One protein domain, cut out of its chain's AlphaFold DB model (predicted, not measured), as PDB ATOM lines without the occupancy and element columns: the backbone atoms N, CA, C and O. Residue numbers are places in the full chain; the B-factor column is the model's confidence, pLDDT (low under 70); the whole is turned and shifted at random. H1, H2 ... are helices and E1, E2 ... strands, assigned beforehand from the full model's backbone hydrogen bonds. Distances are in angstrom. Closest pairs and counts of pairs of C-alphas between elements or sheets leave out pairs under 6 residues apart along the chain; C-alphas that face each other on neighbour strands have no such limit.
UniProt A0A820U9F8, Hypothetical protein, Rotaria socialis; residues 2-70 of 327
ATOM      1  N   GLY A   2       4.151  18.514 199.340       52.78
ATOM      2  CA  GLY A   2       5.261  19.236 198.720       52.78
ATOM      3  C   GLY A   2       6.580  18.829 199.356       52.78
ATOM      4  O   GLY A   2       6.617  18.548 200.551       52.78
ATOM      5  N   ASP A   3       7.627  18.787 198.542       68.69
ATOM      6  CA  ASP A   3       8.996  18.615 199.004       68.69
ATOM      7  C   ASP A   3       9.360  19.803 199.911       68.69
ATOM      8  O   ASP A   3       9.660  20.905 199.445       68.69
ATOM      9  N   PHE A   4       9.219  19.604 201.223       72.25
ATOM     10  CA  PHE A   4       9.514  20.625 202.222       72.25
ATOM     11  C   PHE A   4      10.963  21.094 202.105       72.25
ATOM     12  O   PHE A   4      11.226  22.280 202.292       72.25
ATOM     13  N   ASP A   5      11.884  20.208 201.725       76.31
ATOM     14  CA  ASP A   5      13.295  20.546 201.587       76.31
ATOM     15  C   ASP A   5      13.509  21.539 200.433       76.31
ATOM     16  O   ASP A   5      14.265  22.500 200.580       76.31
ATOM     17  N   ALA A   6      12.759  21.416 199.332       82.00
ATOM     18  CA  ALA A   6      12.781  22.399 198.246       82.00
ATOM     19  C   ALA A   6      12.278  23.789 198.681       82.00
ATOM     20  O   ALA A   6      12.831  24.807 198.258       82.00
ATOM     21  N   LEU A   7      11.254  23.851 199.541       83.31
ATOM     22  CA  LEU A   7      10.760  25.118 200.087       83.31
ATOM     23  C   LEU A   7      11.779  25.758 201.038       83.31
ATOM     24  O   LEU A   7      12.017  26.960 200.942       83.31
ATOM     25  N   TYR A   8      12.398  24.975 201.927       84.75
ATOM     26  CA  TYR A   8      13.432  25.482 202.834       84.75
ATOM     27  C   TYR A   8      14.655  25.987 202.080       84.75
ATOM     28  O   TYR A   8      15.115  27.089 202.362       84.75
ATOM     29  N   ASN A   9      15.126  25.242 201.077       87.31
ATOM     30  CA  ASN A   9      16.220  25.682 200.214       87.31
ATOM     31  C   ASN A   9      15.874  26.993 199.502       87.31
ATOM     32  O   ASN A   9      16.701  27.894 199.415       87.31
ATOM     33  N   TYR A  10      14.635  27.138 199.028       90.56
ATOM     34  CA  TYR A  10      14.193  28.385 198.415       90.56
ATOM     35  C   TYR A  10      14.185  29.559 199.404       90.56
ATOM     36  O   TYR A  10      14.709  30.621 199.076       90.56
ATOM     37  N   ILE A  11      13.647  29.376 200.613       89.38
ATOM     38  CA  ILE A  11      13.667  30.408 201.663       89.38
ATOM     39  C   ILE A  11      15.111  30.783 202.018       89.38
ATOM     40  O   ILE A  11      15.425  31.962 202.159       89.38
ATOM     41  N   ASP A  12      16.001  29.798 202.104       90.19
ATOM     42  CA  ASP A  12      17.415  30.022 202.388       90.19
ATOM     43  C   ASP A  12      18.094  30.883 201.310       90.19
ATOM     44  O   ASP A  12      18.821  31.831 201.611       90.19
ATOM     45  N   LEU A  13      17.780  30.629 200.038       92.81
ATOM     46  CA  LEU A  13      18.243  31.445 198.914       92.81
ATOM     47  C   LEU A  13      17.717  32.888 198.973       92.81
ATOM     48  O   LEU A  13      18.443  33.814 198.609       92.81
ATOM     49  N   LEU A  14      16.484  33.097 199.444       93.56
ATOM     50  CA  LEU A  14      15.942  34.442 199.668       93.56
ATOM     51  C   LEU A  14      16.660  35.158 200.819       93.56
ATOM     52  O   LEU A  14      16.974  36.340 200.687       93.56
ATOM     53  N   ASN A  15      16.985  34.449 201.903       92.62
ATOM     54  CA  ASN A  15      17.760  35.005 203.017       92.62
ATOM     55  C   ASN A  15      19.163  35.427 202.568       92.62
ATOM     56  O   ASN A  15      19.629  36.507 202.934       92.62
ATOM     57  N   LEU A  16      19.821  34.605 201.745       93.44
ATOM     58  CA  LEU A  16      21.122  34.931 201.157       93.44
ATOM     59  C   LEU A  16      21.047  36.170 200.263       93.44
ATOM     60  O   LEU A  16      21.902  37.048 200.367       93.44
ATOM     61  N   TRP A  17      20.020  36.267 199.418       94.75
ATOM     62  CA  TRP A  17      19.816  37.445 198.578       94.75
ATOM     63  C   TRP A  17      19.576  38.708 199.411       94.75
ATOM     64  O   TRP A  17      20.189  39.741 199.147       94.75
ATOM     65  N   LEU A  18      18.728  38.627 200.441       95.25
ATOM     66  CA  LEU A  18      18.429  39.758 201.319       95.25
ATOM     67  C   LEU A  18      19.683  40.227 202.061       95.25
ATOM     68  O   LEU A  18      19.942  41.427 202.143       95.25
ATOM     69  N   PHE A  19      20.480  39.281 202.565       95.31
ATOM     70  CA  PHE A  19      21.756  39.580 203.201       95.31
ATOM     71  C   PHE A  19      22.707  40.290 202.238       95.31
ATOM     72  O   PHE A  19      23.287  41.308 202.608       95.31
ATOM     73  N   ASP A  20      22.853  39.790 201.009       94.38
ATOM     74  CA  ASP A  20      23.718  40.398 199.995       94.38
ATOM     75  C   ASP A  20      23.315  41.854 199.716       94.38
ATOM     76  O   ASP A  20      24.162  42.744 199.744       94.38
ATOM     77  N   LYS A  21      22.012  42.131 199.561       94.44
ATOM     78  CA  LYS A  21      21.512  43.500 199.353       94.44
ATOM     79  C   LYS A  21      21.757  44.412 200.545       94.44
ATOM     80  O   LYS A  21      22.372  45.467 200.388       94.44
ATOM     81  N   LEU A  22      21.332  43.997 201.735       95.06
ATOM     82  CA  LEU A  22      21.451  44.830 202.927       95.06
ATOM     83  C   LEU A  22      22.915  45.051 203.336       95.06
ATOM     84  O   LEU A  22      23.270  46.157 203.730       95.06
ATOM     85  N   SER A  23      23.780  44.040 203.223       93.88
ATOM     86  CA  SER A  23      25.197  44.157 203.599       93.88
ATOM     87  C   SER A  23      26.002  45.031 202.634       93.88
ATOM     88  O   SER A  23      26.859  45.792 203.083       93.88
ATOM     89  N   GLN A  24      25.704  44.978 201.329       93.81
ATOM     90  CA  GLN A  24      26.313  45.868 200.335       93.81
ATOM     91  C   GLN A  24      25.888  47.323 200.541       93.81
ATOM     92  O   GLN A  24      26.713  48.230 200.427       93.81
ATOM     93  N   GLN A  25      24.609  47.551 200.841       94.19
ATOM     94  CA  GLN A  25      24.060  48.896 200.979       94.19
ATOM     95  C   GLN A  25      24.373  49.536 202.337       94.19
ATOM     96  O   GLN A  25      24.626  50.738 202.409       94.19
ATOM     97  N   TYR A  26      24.416  48.734 203.404       91.88
ATOM     98  CA  TYR A  26      24.630  49.190 204.775       91.88
ATOM     99  C   TYR A  26      25.845  48.515 205.429       91.88
ATOM    100  O   TYR A  26      25.704  47.843 206.454       91.88
ATOM    101  N   PRO A  27      27.072  48.738 204.921       88.94
ATOM    102  CA  PRO A  27      28.276  48.148 205.511       88.94
ATOM    103  C   PRO A  27      28.491  48.603 206.964       88.94
ATOM    104  O   PRO A  27      29.020  47.854 207.781       88.94
ATOM    105  N   LYS A  28      28.015  49.808 207.315       86.94
ATOM    106  CA  LYS A  28      28.043  50.327 208.690       86.94
ATOM    107  C   LYS A  28      27.190  49.514 209.663       86.94
ATOM    108  O   LYS A  28      27.485  49.539 210.845       86.94
ATOM    109  N   MET A  29      26.144  48.820 209.203       87.69
ATOM    110  CA  MET A  29      25.240  48.055 210.077       87.69
ATOM    111  C   MET A  29      25.873  46.755 210.595       87.69
ATOM    112  O   MET A  29      25.269  46.094 211.438       87.69
ATOM    113  N   ASN A  30      27.074  46.406 210.114       88.19
ATOM    114  CA  ASN A  30      27.833  45.211 210.490       88.19
ATOM    115  C   ASN A  30      26.946  43.957 210.577       88.19
ATOM    116  O   ASN A  30      26.903  43.264 211.594       88.19
ATOM    117  N   LEU A  31      26.165  43.726 209.519       91.94
ATOM    118  CA  LEU A  31      25.275  42.576 209.433       91.94
ATOM    119  C   LEU A  31      26.101  41.300 209.320       91.94
ATOM    120  O   LEU A  31      27.018  41.206 208.502       91.94
ATOM    121  N   GLU A  32      25.723  40.287 210.088       91.50
ATOM    122  CA  GLU A  32      26.379  38.987 210.061       91.50
ATOM    123  C   GLU A  32      25.463  37.928 209.458       91.50
ATOM    124  O   GLU A  32      24.272  37.849 209.770       91.50
ATOM    125  N   LEU A  33      26.039  37.068 208.620       92.00
ATOM    126  CA  LEU A  33      25.353  35.894 208.101       92.00
ATOM    127  C   LEU A  33      25.605  34.704 209.028       92.00
ATOM    128  O   LEU A  33      26.678  34.093 209.007       92.00
ATOM    129  N   LEU A  34      24.601  34.342 209.819       89.50
ATOM    130  CA  LEU A  34      24.628  33.114 210.601       89.50
ATOM    131  C   LEU A  34      24.422  31.932 209.661       89.50
ATOM    132  O   LEU A  34      23.402  31.842 208.989       89.50
ATOM    133  N   LYS A  35      25.393  31.020 209.618       81.19
ATOM    134  CA  LYS A  35      25.320  29.782 208.828       81.19
ATOM    135  C   LYS A  35      24.685  28.670 209.661       81.19
ATOM    136  O   LYS A  35      24.822  28.680 210.885       81.19
ATOM    137  N   GLY A  36      24.059  27.691 209.003       65.62
ATOM    138  CA  GLY A  36      23.137  26.687 209.572       65.62
ATOM    139  C   GLY A  36      23.580  25.836 210.781       65.62
ATOM    140  O   GLY A  36      22.809  25.021 211.279       65.62
ATOM    141  N   ILE A  37      24.798  26.020 211.290       63.75
ATOM    142  CA  ILE A  37      25.254  25.478 212.579       63.75
ATOM    143  C   ILE A  37      24.684  26.308 213.747       63.75
ATOM    144  O   ILE A  37      24.412  25.767 214.817       63.75
ATOM    145  N   HIS A  38      24.474  27.613 213.546       64.56
ATOM    146  CA  HIS A  38      24.015  28.551 214.578       64.56
ATOM    147  C   HIS A  38      22.508  28.813 214.546       64.56
ATOM    148  O   HIS A  38      21.926  29.161 215.571       64.56
ATOM    149  N   PHE A  39      21.872  28.617 213.391       71.12
ATOM    150  CA  PHE A  39      20.439  28.799 213.208       71.12
ATOM    151  C   PHE A  39      19.860  27.623 212.429       71.12
ATOM    152  O   PHE A  39      20.418  27.194 211.420       71.12
ATOM    153  N   GLN A  40      18.743  27.084 212.908       72.81
ATOM    154  CA  GLN A  40      18.066  25.989 212.232       72.81
ATOM    155  C   GLN A  40      16.556  26.211 212.270       72.81
ATOM    156  O   GLN A  40      15.996  26.526 213.326       72.81
ATOM    157  N   MET A  41      15.903  26.039 211.124       72.56
ATOM    158  CA  MET A  41      14.454  26.169 210.993       72.56
ATOM    159  C   MET A  41      13.763  24.889 211.463       72.56
ATOM    160  O   MET A  41      14.230  23.785 211.187       72.56
ATOM    161  N   LEU A  42      12.642  25.035 212.168       72.50
ATOM    162  CA  LEU A  42      11.812  23.906 212.590       72.50
ATOM    163  C   LEU A  42      11.048  23.349 211.384       72.50
ATOM    164  O   LEU A  42      10.337  24.108 210.716       72.50
ATOM    165  N   LYS A  43      11.158  22.038 211.131       70.69
ATOM    166  CA  LYS A  43      10.259  21.343 210.204       70.69
ATOM    167  C   LYS A  43       8.912  21.084 210.900       70.69
ATOM    168  O   LYS A  43       8.901  20.499 211.979       70.69
ATOM    169  N   PRO A  44       7.770  21.513 210.333       61.94
ATOM    170  CA  PRO A  44       6.461  21.385 210.972       61.94
ATOM    171  C   PRO A  44       5.828  19.987 210.846       61.94
ATOM    172  O   PRO A  44       4.623  19.864 211.057       61.94
ATOM    173  N   VAL A  45       6.580  18.938 210.486       58.41
ATOM    174  CA  VAL A  45       6.017  17.601 210.229       58.41
ATOM    175  C   VAL A  45       6.728  16.534 211.056       58.41
ATOM    176  O   VAL A  45       7.953  16.461 211.076       58.41
ATOM    177  N   ASP A  46       5.886  15.721 211.696       53.78
ATOM    178  CA  ASP A  46       6.152  14.650 212.652       53.78
ATOM    179  C   ASP A  46       6.740  15.109 213.990       53.78
ATOM    180  O   ASP A  46       7.538  16.031 214.079       53.78
ATOM    181  N   ASN A  47       6.324  14.462 215.081       55.38
ATOM    182  CA  ASN A  47       6.727  14.751 216.468       55.38
ATOM    183  C   ASN A  47       8.248  14.589 216.745       55.38
ATOM    184  O   ASN A  47       8.669  14.495 217.897       55.38
ATOM    185  N   SER A  48       9.076  14.535 215.704       59.12
ATOM    186  CA  SER A  48      10.523  14.681 215.719       59.12
ATOM    187  C   SER A  48      10.895  16.138 215.451       59.12
ATOM    188  O   SER A  48      10.570  16.685 214.403       59.12
ATOM    189  N   ALA A  49      11.631  16.761 216.372       63.16
ATOM    190  CA  ALA A  49      12.209  18.093 216.191       63.16
ATOM    191  C   ALA A  49      13.367  18.070 215.171       63.16
ATOM    192  O   ALA A  49      14.514  18.355 215.521       63.16
ATOM    193  N   GLU A  50      13.085  17.689 213.925       69.44
ATOM    194  CA  GLU A  50      14.047  17.773 212.837       69.44
ATOM    195  C   GLU A  50      14.223  19.244 212.448       69.44
ATOM    196  O   GLU A  50      13.267  20.017 212.313       69.44
ATOM    197  N   ARG A  51      15.483  19.651 212.342       74.06
ATOM    198  CA  ARG A  51      15.880  21.035 212.147       74.06
ATOM    199  C   ARG A  51      16.694  21.142 210.866       74.06
ATOM    200  O   ARG A  51      17.695  20.443 210.719       74.06
ATOM    201  N   THR A  52      16.282  22.019 209.957       76.19
ATOM    202  CA  THR A  52      17.007  22.251 208.701       76.19
ATOM    203  C   THR A  52      17.997  23.396 208.897       76.19
ATOM    204  O   THR A  52      17.588  24.454 209.391       76.19
ATOM    205  N   PRO A  53      19.282  23.228 208.539       75.94
ATOM    206  CA  PRO A  53      20.226  24.337 208.533       75.94
ATOM    207  C   PRO A  53      19.718  25.434 207.595       75.94
ATOM    208  O   PRO A  53      19.319  25.146 206.470       75.94
ATOM    209  N   ALA A  54      19.733  26.679 208.061       82.06
ATOM    210  CA  ALA A  54      19.367  27.835 207.255       82.06
ATOM    211  C   ALA A  54      20.250  29.026 207.615       82.06
ATOM    212  O   ALA A  54      20.767  29.133 208.733       82.06
ATOM    213  N   HIS A  55      20.408  29.923 206.661       89.06
ATOM    214  CA  HIS A  55      21.049  31.201 206.831       89.06
ATOM    215  C   HIS A  55      20.083  32.177 207.490       89.06
ATOM    216  O   HIS A  55      18.911  32.268 207.122       89.06
ATOM    217  N   ALA A  56      20.589  32.922 208.465       89.69
ATOM    218  CA  ALA A  56      19.860  34.002 209.108       89.69
ATOM    219  C   ALA A  56      20.724  35.258 209.157       89.69
ATOM    220  O   ALA A  56      21.945  35.188 209.304       89.69
ATOM    221  N   ILE A  57      20.069  36.407 209.052       91.06
ATOM    222  CA  ILE A  57      20.718  37.707 209.181       91.06
ATOM    223  C   ILE A  57      20.709  38.076 210.659       91.06
ATOM    224  O   ILE A  57      19.649  38.134 211.285       91.06
ATOM    225  N   ARG A  58      21.888  38.327 211.220       89.94
ATOM    226  CA  ARG A  58      22.048  38.853 212.573       89.94
ATOM    227  C   ARG A  58      22.404  40.328 212.496       89.94
ATOM    228  O   ARG A  58      23.367  40.716 211.842       89.94
ATOM    229  N   PHE A  59      21.631  41.126 213.219       88.12
ATOM    230  CA  PHE A  59      21.894  42.536 213.457       88.12
ATOM    231  C   PHE A  59      22.076  42.751 214.963       88.12
ATOM    232  O   PHE A  59      21.150  42.514 215.739       88.12
ATOM    233  N   ALA A  60      23.281  43.149 215.376       85.94
ATOM    234  CA  ALA A  60      23.658  43.333 216.780       85.94
ATOM    235  C   ALA A  60      24.324  44.710 216.992       85.94
ATOM    236  O   ALA A  60      25.527  44.794 217.246       85.94
ATOM    237  N   PRO A  61      23.559  45.814 216.889       80.06
ATOM    238  CA  PRO A  61      24.122  47.167 216.906       80.06
ATOM    239  C   PRO A  61      24.844  47.507 218.218       80.06
ATOM    240  O   PRO A  61      25.843  48.221 218.212       80.06
ATOM    241  N   LEU A  62      24.391  46.947 219.344       82.56
ATOM    242  CA  LEU A  62      24.996  47.191 220.657       82.56
ATOM    243  C   LEU A  62      26.378  46.547 220.831       82.56
ATOM    244  O   LEU A  62      27.136  46.975 221.695       82.56
ATOM    245  N   GLU A  63      26.714  45.527 220.040       82.31
ATOM    246  CA  GLU A  63      27.997  44.822 220.162       82.31
ATOM    247  C   GLU A  63      29.125  45.521 219.398       82.31
ATOM    248  O   GLU A  63      30.296  45.362 219.743       82.31
ATOM    249  N   HIS A  64      28.784  46.299 218.367       70.69
ATOM    250  CA  HIS A  64      29.763  46.748 217.378       70.69
ATOM    251  C   HIS A  64      29.669  48.234 216.998       70.69
ATOM    252  O   HIS A  64      30.600  48.735 216.375       70.69
ATOM    253  N   LEU A  65      28.570  48.940 217.313       67.75
ATOM    254  CA  LEU A  65      28.187  50.144 216.551       67.75
ATOM    255  C   LEU A  65      27.729  51.344 217.390       67.75
ATOM    256  O   LEU A  65      27.209  52.306 216.829       67.75
ATOM    257  N   VAL A  66      27.950  51.312 218.710       67.06
ATOM    258  CA  VAL A  66      27.420  52.301 219.674       67.06
ATOM    259  C   VAL A  66      27.801  53.757 219.338       67.06
ATOM    260  O   VAL A  66      27.027  54.652 219.659       67.06
ATOM    261  N   ASP A  67      28.903  53.989 218.610       73.44
ATOM    262  CA  ASP A  67      29.386  55.336 218.248       73.44
ATOM    263  C   ASP A  67      29.430  55.621 216.726       73.44
ATOM    264  O   ASP A  67      29.906  56.677 216.312       73.44
ATOM    265  N   ILE A  68      28.980  54.687 215.875       79.56
ATOM    266  CA  ILE A  68      29.148  54.764 214.402       79.56
ATOM    267  C   ILE A  68      27.818  54.996 213.672       79.56
ATOM    268  O   ILE A  68      27.809  55.579 212.586       79.56
ATOM    269  N   ILE A  69      26.707  54.531 214.246       85.25
ATOM    270  CA  ILE A  69      25.378  54.580 213.628       85.25
ATOM    271  C   ILE A  69      24.569  55.734 214.210       85.25
ATOM    272  O   ILE A  69      24.437  55.850 215.429       85.25
ATOM    273  N   ASP A  70      23.966  56.540 213.338       87.25
ATOM    274  CA  ASP A  70      22.999  57.559 213.735       87.25
ATOM    275  C   ASP A  70      21.536  57.115 213.513       87.25
ATOM    276  O   ASP A  70      21.236  56.047 212.976       87.25
TER     277      ASP A  70
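AT A GLANCE: This is residues 2 to 70 of the 327 residues of the protein "Hypothetical protein" of Rotaria socialis (UniProt A0A820U9F8). One long helix, H1, lies along one side of a rod, and two small pairs of strands sit in a row beside it: E2 with E3 near its first half, E1 with E4 near its second half. The short H2 lies beyond E4. The printed part has 69 residues in the order H1, E1, E2, E3, E4, H2, mixed helices and strands, both sheets antiparallel; it is loose, radius of gyration of the C-alphas 14.9 A, spans 47 by 21 by 16 A.

IN THESE COORDINATES: H1, residues 4 to 25, begins at C-alpha (9.514, 20.625, 202.222) and is 31.8 A long. E1 is 32 to 34, E2 40 to 42, E3 51 to 53, E4 56 to 58. H2, 61 to 64, ends at C-alpha (29.763, 46.748, 217.378).

HOW THE PARTS SIT: The closest C-alphas of H1 and E4 are Phe 19 and Ile 57, 6.4 A. N 34 and O 56 of E1 and E4 are 2.8 A apart; in the hairpin E2 and E3, N 41 and O 52 are 2.9 A apart. E3 runs on into E4 at 72 degrees. H1 has every O i to N i+4 pair within hydrogen-bond range; H2 is too short for one.

THE WHOLE: The C-alphas of Gly 2 and Asp 67, the farthest apart, are 47.6 A apart. The printed part has no cut and no long link. Residues 2 to 3, 36 to 38, 44 to 50 and 65 to 66 are under pLDDT 70.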